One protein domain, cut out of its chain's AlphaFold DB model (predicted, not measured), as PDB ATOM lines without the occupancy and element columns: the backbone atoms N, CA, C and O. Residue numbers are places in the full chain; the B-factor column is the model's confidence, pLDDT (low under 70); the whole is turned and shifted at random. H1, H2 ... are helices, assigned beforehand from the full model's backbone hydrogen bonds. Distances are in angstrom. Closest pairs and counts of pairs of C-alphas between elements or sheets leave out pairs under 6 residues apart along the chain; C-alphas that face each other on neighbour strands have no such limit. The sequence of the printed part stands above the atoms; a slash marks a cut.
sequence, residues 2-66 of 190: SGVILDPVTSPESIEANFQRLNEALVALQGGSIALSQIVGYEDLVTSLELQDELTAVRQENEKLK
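AT A GLANCE: This is residues 2 to 66 of the 190 residues of an uncharacterized protein of Oceanospirillales bacterium LUC14_002_19_P2 (UniProt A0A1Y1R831). A long helix, H2, reaches away from a shorter one, H1, in a staggered, nearly end-to-end pair; residues 54 to 66 stick out as a free arm. The link, residues 31 to 41, folds back along H1, and the opening stretch, residues 2 to 11, runs along H1's opposite side. The 65 printed residues include two named helices, H1 then H2, and no named strand: all helix. The whole is only just extended, close to loose, with a radius of gyration of the C-alphas of 16.3 A, spanning 57 by 24 by 11 A.

IN THESE COORDINATES: H2, residues 42 to 64, is 34.2 A long, from C-alpha 42 at (23.267, 17.013, 17.780) to C-alpha 64 at (-5.995, 28.837, 30.847). H1, residues 12 to 30, is 26.7 A long and begins at C-alpha 12, (15.133, 22.047, 15.084).

HOW THE PARTS SIT: H1 and H2 form a helical hairpin, opposite ways at a shallow tilt of 21 degrees. They only just touch, with 3 pairs of C-alphas within 8 A, through residue 12 and residues 46 to 50; the closest C-alphas, of Pro 12 and Val 46, are 5.6 A apart. In H1 and H2 every O i to N i+4 pair is within hydrogen-bond range.

THE WHOLE: The C-alphas farthest apart, of Gln 30 and Lys 66, are 57.5 A apart. The printed part has no cut; the link H1 to H2 is long. pLDDT is under 70 at residues 2, 30 to 31 and 64 to 65.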
ATOM      1  N   SER A   2      33.142  34.562  -0.013       61.41
ATOM      2  CA  SER A   2      31.955  34.913   0.774       61.41
ATOM      3  C   SER A   2      31.855  33.903   1.920       61.41
ATOM      4  O   SER A   2      31.957  32.708   1.660       61.41
ATOM      5  N   GLY A   3      31.762  34.358   3.171       71.81
ATOM      6  CA  GLY A   3      31.624  33.464   4.324       71.81
ATOM      7  C   GLY A   3      30.256  32.778   4.344       71.81
ATOM      8  O   GLY A   3      29.290  33.320   3.807       71.81
ATOM      9  N   VAL A   4      30.172  31.598   4.962       82.38
ATOM     10  CA  VAL A   4      28.889  30.935   5.248       82.38
ATOM     11  C   VAL A   4      28.202  31.699   6.378       82.38
ATOM     12  O   VAL A   4      28.801  31.903   7.432       82.38
ATOM     13  N   ILE A   5      26.963  32.143   6.154       86.06
ATOM     14  CA  ILE A   5      26.151  32.833   7.163       86.06
ATOM     15  C   ILE A   5      25.220  31.806   7.811       86.06
ATOM     16  O   ILE A   5      24.432  31.154   7.120       86.06
ATOM     17  N   LEU A   6      25.329  31.674   9.133       88.50
ATOM     18  CA  LEU A   6      24.457  30.829   9.944       88.50
ATOM     19  C   LEU A   6      23.401  31.688  10.633       88.50
ATOM     20  O   LEU A   6      23.701  32.779  11.121       88.50
ATOM     21  N   ASP A   7      22.185  31.167  10.686       90.75
ATOM     22  CA  ASP A   7      21.073  31.775  11.401       90.75
ATOM     23  C   ASP A   7      21.147  31.404  12.898       90.75
ATOM     24  O   ASP A   7      21.766  30.398  13.262       90.75
ATOM     25  N   PRO A   8      20.528  32.183  13.800       90.31
ATOM     26  CA  PRO A   8      20.401  31.797  15.204       90.31
ATOM     27  C   PRO A   8      19.673  30.453  15.371       90.31
ATOM     28  O   PRO A   8      18.617  30.238  14.776       90.31
ATOM     29  N   VAL A   9      20.206  29.573  16.226       86.81
ATOM     30  CA  VAL A   9      19.575  28.285  16.556       86.81
ATOM     31  C   VAL A   9      18.374  28.531  17.465       86.81
ATOM     32  O   VAL A   9      18.538  28.845  18.642       86.81
ATOM     33  N   THR A  10      17.175  28.446  16.896       87.12
ATOM     34  CA  THR A  10      15.899  28.775  17.564       87.12
ATOM     35  C   THR A  10      14.827  27.703  17.402       87.12
ATOM     36  O   THR A  10      13.877  27.697  18.172       87.12
ATOM     37  N   SER A  11      14.994  26.789  16.448       86.50
ATOM     38  CA  SER A  11      14.156  25.598  16.272       86.50
ATOM     39  C   SER A  11      14.969  24.428  15.690       86.50
ATOM     40  O   SER A  11      16.067  24.664  15.160       86.50
ATOM     41  N   PRO A  12      14.478  23.178  15.744       87.25
ATOM     42  CA  PRO A  12      15.133  22.047  15.084       87.25
ATOM     43  C   PRO A  12      15.400  22.306  13.589       87.25
ATOM     44  O   PRO A  12      16.475  21.994  13.076       87.25
ATOM     45  N   GLU A  13      14.492  22.998  12.898       89.81
ATOM     46  CA  GLU A  13      14.635  23.364  11.481       89.81
ATOM     47  C   GLU A  13      15.778  24.355  11.241       89.81
ATOM     48  O   GLU A  13      16.446  24.292  10.208       89.81
ATOM     49  N   SER A  14      16.043  25.262  12.188       88.19
ATOM     50  CA  SER A  14      17.179  26.189  12.085       88.19
ATOM     51  C   SER A  14      18.528  25.462  12.162       88.19
ATOM     52  O   SER A  14      19.496  25.889  11.530       88.19
ATOM     53  N   ILE A  15      18.591  24.335  12.882       85.81
ATOM     54  CA  ILE A  15      19.777  23.473  12.950       85.81
ATOM     55  C   ILE A  15      19.975  22.765  11.607       85.81
ATOM     56  O   ILE A  15      21.070  22.836  11.049       85.81
ATOM     57  N   GLU A  16      18.918  22.161  11.059       89.00
ATOM     58  CA  GLU A  16      18.952  21.484   9.755       89.00
ATOM     59  C   GLU A  16      19.366  22.450   8.632       89.00
ATOM     60  O   GLU A  16      20.277  22.166   7.852       89.00
ATOM     61  N   ALA A  17      18.776  23.648   8.598       89.31
ATOM     62  CA  ALA A  17      19.084  24.663   7.593       89.31
ATOM     63  C   ALA A  17      20.536  25.160   7.684       89.31
ATOM     64  O   ALA A  17      21.221  25.299   6.666       89.31
ATOM     65  N   ASN A  18      21.033  25.410   8.897       88.44
ATOM     66  CA  ASN A  18      22.427  25.788   9.118       88.44
ATOM     67  C   ASN A  18      23.390  24.669   8.722       88.44
ATOM     68  O   ASN A  18      24.436  24.931   8.121       88.44
ATOM     69  N   PHE A  19      23.039  23.422   9.026       86.62
ATOM     70  CA  PHE A  19      23.845  22.270   8.664       86.62
ATOM     71  C   PHE A  19      23.918  22.062   7.153       86.62
ATOM     72  O   PHE A  19      25.004  21.841   6.615       86.62
ATOM     73  N   GLN A  20      22.796  22.209   6.451       88.62
ATOM     74  CA  GLN A  20      22.756  22.119   4.999       88.62
ATOM     75  C   GLN A  20      23.683  23.157   4.346       88.62
ATOM     76  O   GLN A  20      24.496  22.798   3.494       88.62
ATOM     77  N   ARG A  21      23.657  24.414   4.812       88.56
ATOM     78  CA  ARG A  21      24.562  25.477   4.327       88.56
ATOM     79  C   ARG A  21      26.042  25.143   4.548       88.56
ATOM     80  O   ARG A  21      26.879  25.431   3.692       88.56
ATOM     81  N   LEU A  22      26.381  24.538   5.687       85.88
ATOM     82  CA  LEU A  22      27.750  24.102   5.985       85.88
ATOM     83  C   LEU A  22      28.181  22.933   5.096       85.88
ATOM     84  O   LEU A  22      29.303  22.934   4.589       85.88
ATOM     85  N   ASN A  23      27.294  21.965   4.869       83.81
ATOM     86  CA  ASN A  23      27.550  20.834   3.984       83.81
ATOM     87  C   ASN A  23      27.738  21.273   2.531       83.81
ATOM     88  O   ASN A  23      28.664  20.807   1.875       83.81
ATOM     89  N   GLU A  24      26.923  22.201   2.033       85.38
ATOM     90  CA  GLU A  24      27.080  22.771   0.690       85.38
ATOM     91  C   GLU A  24      28.452  23.443   0.520       85.38
ATOM     92  O   GLU A  24      29.135  23.237  -0.488       85.38
ATOM     93  N   ALA A  25      28.913  24.178   1.537       81.19
ATOM     94  CA  ALA A  25      30.245  24.774   1.541       81.19
ATOM     95  C   ALA A  25      31.367  23.723   1.617       81.19
ATOM     96  O   ALA A  25      32.379  23.855   0.926       81.19
ATOM     97  N   LEU A  26      31.197  22.668   2.418       79.12
ATOM     98  CA  LEU A  26      32.170  21.581   2.551       79.12
ATOM     99  C   LEU A  26      32.315  20.781   1.251       79.12
ATOM    100  O   LEU A  26      33.437  20.518   0.809       79.12
ATOM    101  N   VAL A  27      31.195  20.462   0.598       82.25
ATOM    102  CA  VAL A  27      31.164  19.798  -0.711       82.25
ATOM    103  C   VAL A  27      31.915  20.637  -1.746       82.25
ATOM    104  O   VAL A  27      32.731  20.094  -2.488       82.25
ATOM    105  N   ALA A  28      31.718  21.960  -1.745       78.50
ATOM    106  CA  ALA A  28      32.419  22.879  -2.643       78.50
ATOM    107  C   ALA A  28      33.941  22.970  -2.388       78.50
ATOM    108  O   ALA A  28      34.689  23.330  -3.298       78.50
ATOM    109  N   LEU A  29      34.407  22.655  -1.174       73.88
ATOM    110  CA  LEU A  29      35.811  22.772  -0.757       73.88
ATOM    111  C   LEU A  29      36.601  21.457  -0.833       73.88
ATOM    112  O   LEU A  29      37.793  21.490  -1.135       73.88
ATOM    113  N   GLN A  30      35.984  20.317  -0.514       68.62
ATOM    114  CA  GLN A  30      36.692  19.041  -0.322       68.62
ATOM    115  C   GLN A  30      35.972  17.817  -0.917       68.62
ATOM    116  O   GLN A  30      36.500  16.710  -0.831       68.62
ATOM    117  N   GLY A  31      34.798  17.984  -1.542       68.75
ATOM    118  CA  GLY A  31      34.072  16.890  -2.202       68.75
ATOM    119  C   GLY A  31      33.426  15.867  -1.258       68.75
ATOM    120  O   GLY A  31      33.080  14.775  -1.705       68.75
ATOM    121  N   GLY A  32      33.268  16.194   0.029       70.19
ATOM    122  CA  GLY A  32      32.634  15.338   1.037       70.19
ATOM    123  C   GLY A  32      31.454  16.017   1.732       70.19
ATOM    124  O   GLY A  32      31.368  17.242   1.760       70.19
ATOM    125  N   SER A  33      30.565  15.214   2.319       74.50
ATOM    126  CA  SER A  33      29.469  15.656   3.189       74.50
ATOM    127  C   SER A  33      29.532  14.916   4.522       74.50
ATOM    128  O   SER A  33      29.892  13.739   4.555       74.50
ATOM    129  N   ILE A  34      29.143  15.575   5.609       76.81
ATOM    130  CA  ILE A  34      28.929  14.930   6.911       76.81
ATOM    131  C   ILE A  34      27.417  14.730   7.071       76.81
ATOM    132  O   ILE A  34      26.636  15.516   6.537       76.81
ATOM    133  N   ALA A  35      26.969  13.681   7.759       77.56
ATOM    134  CA  ALA A  35      25.562  13.568   8.148       77.56
ATOM    135  C   ALA A  35      25.329  14.286   9.485       77.56
ATOM    136  O   ALA A  35      26.163  14.193  10.384       77.56
ATOM    137  N   LEU A  36      24.200  14.982   9.634       71.94
ATOM    138  CA  LEU A  36      23.911  15.789  10.826       71.94
ATOM    139  C   LEU A  36      23.919  14.940  12.104       71.94
ATOM    140  O   LEU A  36      24.536  15.309  13.099       71.94
ATOM    141  N   SER A  37      23.360  13.731  12.015       71.88
ATOM    142  CA  SER A  37      23.345  12.718  13.078       71.88
ATOM    143  C   SER A  37      24.727  12.204  13.499       71.88
ATOM    144  O   SER A  37      24.853  11.525  14.514       71.88
ATOM    145  N   GLN A  38      25.783  12.501  12.737       80.88
ATOM    146  CA  GLN A  38      27.161  12.136  13.083       80.88
ATOM    147  C   GLN A  38      27.890  13.240  13.858       80.88
ATOM    148  O   GLN A  38      29.021  13.025  14.303       80.88
ATOM    149  N   ILE A  39      27.271  14.413  14.039       79.75
ATOM    150  CA  ILE A  39      27.811  15.479  14.880       79.75
ATOM    151  C   ILE A  39      27.556  15.143  16.350       79.75
ATOM    152  O   ILE A  39      26.430  14.910  16.784       79.75
ATOM    153  N   VAL A  40      28.627  15.172  17.141       85.56
ATOM    154  CA  VAL A  40      28.563  14.974  18.593       85.56
ATOM    155  C   VAL A  40      27.659  16.037  19.227       85.56
ATOM    156  O   VAL A  40      27.892  17.230  19.047       85.56
ATOM    157  N   GLY A  41      26.655  15.601  19.993       82.38
ATOM    158  CA  GLY A  41      25.730  16.482  20.715       82.38
ATOM    159  C   GLY A  41      24.563  17.029  19.883       82.38
ATOM    160  O   GLY A  41      23.784  17.814  20.416       82.38
ATOM    161  N   TYR A  42      24.415  16.626  18.613       83.50
ATOM    162  CA  TYR A  42      23.267  17.013  17.780       83.50
ATOM    163  C   TYR A  42      21.933  16.558  18.390       83.50
ATOM    164  O   TYR A  42      21.043  17.380  18.590       83.50
ATOM    165  N   GLU A  43      21.830  15.276  18.745       86.56
ATOM    166  CA  GLU A  43      20.613  14.690  19.326       86.56
ATOM    167  C   GLU A  43      20.220  15.380  20.644       86.56
ATOM    168  O   GLU A  43      19.048  15.683  20.870       86.56
ATOM    169  N   ASP A  44      21.209  15.709  21.486       89.56
ATOM    170  CA  ASP A  44      20.990  16.430  22.747       89.56
ATOM    171  C   ASP A  44      20.465  17.855  22.499       89.56
ATOM    172  O   ASP A  44      19.567  18.324  23.201       89.56
ATOM    173  N   LEU A  45      21.005  18.549  21.489       85.50
ATOM    174  CA  LEU A  45      20.582  19.896  21.096       85.50
ATOM    175  C   LEU A  45      19.154  19.908  20.547       85.50
ATOM    176  O   LEU A  45      18.358  20.737  20.990       85.50
ATOM    177  N   VAL A  46      18.819  18.987  19.642       87.38
ATOM    178  CA  VAL A  46      17.459  18.846  19.094       87.38
ATOM    179  C   VAL A  46      16.465  18.551  20.210       87.38
ATOM    180  O   VAL A  46      15.516  19.312  20.388       87.38
ATOM    181  N   THR A  47      16.758  17.553  21.047       91.31
ATOM    182  CA  THR A  47      15.911  17.197  22.197       91.31
ATOM    183  C   THR A  47      15.717  18.389  23.140       91.31
ATOM    184  O   THR A  47      14.616  18.645  23.620       91.31
ATOM    185  N   SER A  48      16.777  19.160  23.416       89.19
ATOM    186  CA  SER A  48      16.687  20.328  24.302       89.19
ATOM    187  C   SER A  48      15.778  21.433  23.761       89.19
ATOM    188  O   SER A  48      15.165  22.153  24.549       89.19
ATOM    189  N   LEU A  49      15.695  21.565  22.438       89.31
ATOM    190  CA  LEU A  49      14.930  22.597  21.752       89.31
ATOM    191  C   LEU A  49      13.457  22.192  21.634       89.31
ATOM    192  O   LEU A  49      12.581  22.978  21.982       89.31
ATOM    193  N   GLU A  50      13.194  20.928  21.301       91.50
ATOM    194  CA  GLU A  50      11.850  20.338  21.332       91.50
ATOM    195  C   GLU A  50      11.226  20.425  22.735       91.50
ATOM    196  O   GLU A  50      10.087  20.864  22.894       91.50
ATOM    197  N   LEU A  51      11.994  20.115  23.789       92.62
ATOM    198  CA  LEU A  51      11.524  20.245  25.174       92.62
ATOM    199  C   LEU A  51      11.218  21.699  25.572       92.62
ATOM    200  O   LEU A  51      10.350  21.937  26.417       92.62
ATOM    201  N   GLN A  52      11.923  22.685  25.008       91.25
ATOM    202  CA  GLN A  52      11.641  24.104  25.259       91.25
ATOM    203  C   GLN A  52      10.330  24.547  24.601       91.25
ATOM    204  O   GLN A  52       9.563  25.300  25.219       91.25
ATOM    205  N   ASP A  53      10.044  24.042  23.403       89.56
ATOM    206  CA  ASP A  53       8.782  24.282  22.705       89.56
ATOM    207  C   ASP A  53       7.607  23.652  23.464       89.56
ATOM    208  O   ASP A  53       6.623  24.337  23.777       89.56
ATOM    209  N   GLU A  54       7.740  22.390  23.880       92.44
ATOM    210  CA  GLU A  54       6.729  21.700  24.691       92.44
ATOM    211  C   GLU A  54       6.467  22.415  26.023       92.44
ATOM    212  O   GLU A  54       5.315  22.642  26.406       92.44
ATOM    213  N   LEU A  55       7.522  22.832  26.731       89.44
ATOM    214  CA  LEU A  55       7.394  23.549  28.000       89.44
ATOM    215  C   LEU A  55       6.645  24.878  27.835       89.44
ATOM    216  O   LEU A  55       5.868  25.272  28.712       89.44
ATOM    217  N   THR A  56       6.867  25.574  26.723       89.12
ATOM    218  CA  THR A  56       6.176  26.828  26.408       89.12
ATOM    219  C   THR A  56       4.690  26.584  26.154       89.12
ATOM    220  O   THR A  56       3.853  27.295  26.721       89.12
ATOM    221  N   ALA A  57       4.346  25.535  25.405       87.44
ATOM    222  CA  ALA A  57       2.959  25.139  25.168       87.44
ATOM    223  C   ALA A  57       2.236  24.745  26.472       87.44
ATOM    224  O   ALA A  57       1.137  25.229  26.753       87.44
ATOM    225  N   VAL A  58       2.877  23.942  27.329       89.38
ATOM    226  CA  VAL A  58       2.316  23.526  28.629       89.38
ATOM    227  C   VAL A  58       2.075  24.722  29.552       89.38
ATOM    228  O   VAL A  58       1.057  24.785  30.242       89.38
ATOM    229  N   ARG A  59       2.986  25.703  29.574       83.19
ATOM    230  CA  ARG A  59       2.805  26.934  30.359       83.19
ATOM    231  C   ARG A  59       1.576  27.721  29.908       83.19
ATOM    232  O   ARG A  59       0.813  28.157  30.765       83.19
ATOM    233  N   GLN A  60       1.356  27.857  28.602       78.06
ATOM    234  CA  GLN A  60       0.168  28.532  28.069       78.06
ATOM    235  C   GLN A  60      -1.125  27.811  28.461       78.06
ATOM    236  O   GLN A  60      -2.097  28.455  28.851       78.06
ATOM    237  N   GLU A  61      -1.135  26.480  28.416       81.12
ATOM    238  CA  GLU A  61      -2.309  25.701  28.808       81.12
ATOM    239  C   GLU A  61      -2.592  25.809  30.314       81.12
ATOM    240  O   GLU A  61      -3.737  25.993  30.727       81.12
ATOM    241  N   ASN A  62      -1.547  25.814  31.145       78.44
ATOM    242  CA  ASN A  62      -1.681  26.036  32.584       78.44
ATOM    243  C   ASN A  62      -2.254  27.418  32.927       78.44
ATOM    244  O   ASN A  62      -3.005  27.542  33.895       78.44
ATOM    245  N   GLU A  63      -1.953  28.461  32.150       70.12
ATOM    246  CA  GLU A  63      -2.560  29.781  32.357       70.12
ATOM    247  C   GLU A  63      -4.073  29.764  32.112       70.12
ATOM    248  O   GLU A  63      -4.817  30.369  32.889       70.12
ATOM    249  N   LYS A  64      -4.554  29.004  31.117       67.62
ATOM    250  CA  LYS A  64      -5.995  28.837  30.847       67.62
ATOM    251  C   LYS A  64      -6.741  28.130  31.978       67.62
ATOM    252  O   LYS A  64      -7.961  28.264  32.066       67.62
ATOM    253  N   LEU A  65      -6.041  27.380  32.831       65.94
ATOM    254  CA  LEU A  65      -6.627  26.690  33.982       65.94
ATOM    255  C   LEU A  65      -6.826  27.603  35.200       65.94
ATOM    256  O   LEU A  65      -7.576  27.233  36.103       65.94
ATOM    257  N   LYS A  66      -6.180  28.778  35.248       76.69
ATOM    258  CA  LYS A  66      -6.233  29.667  36.423       76.69
ATOM    259  C   LYS A  66      -7.580  30.354  36.616       76.69
ATOM    260  O   LYS A  66      -7.927  30.666  37.749       76.69
TER     261      LYS A  66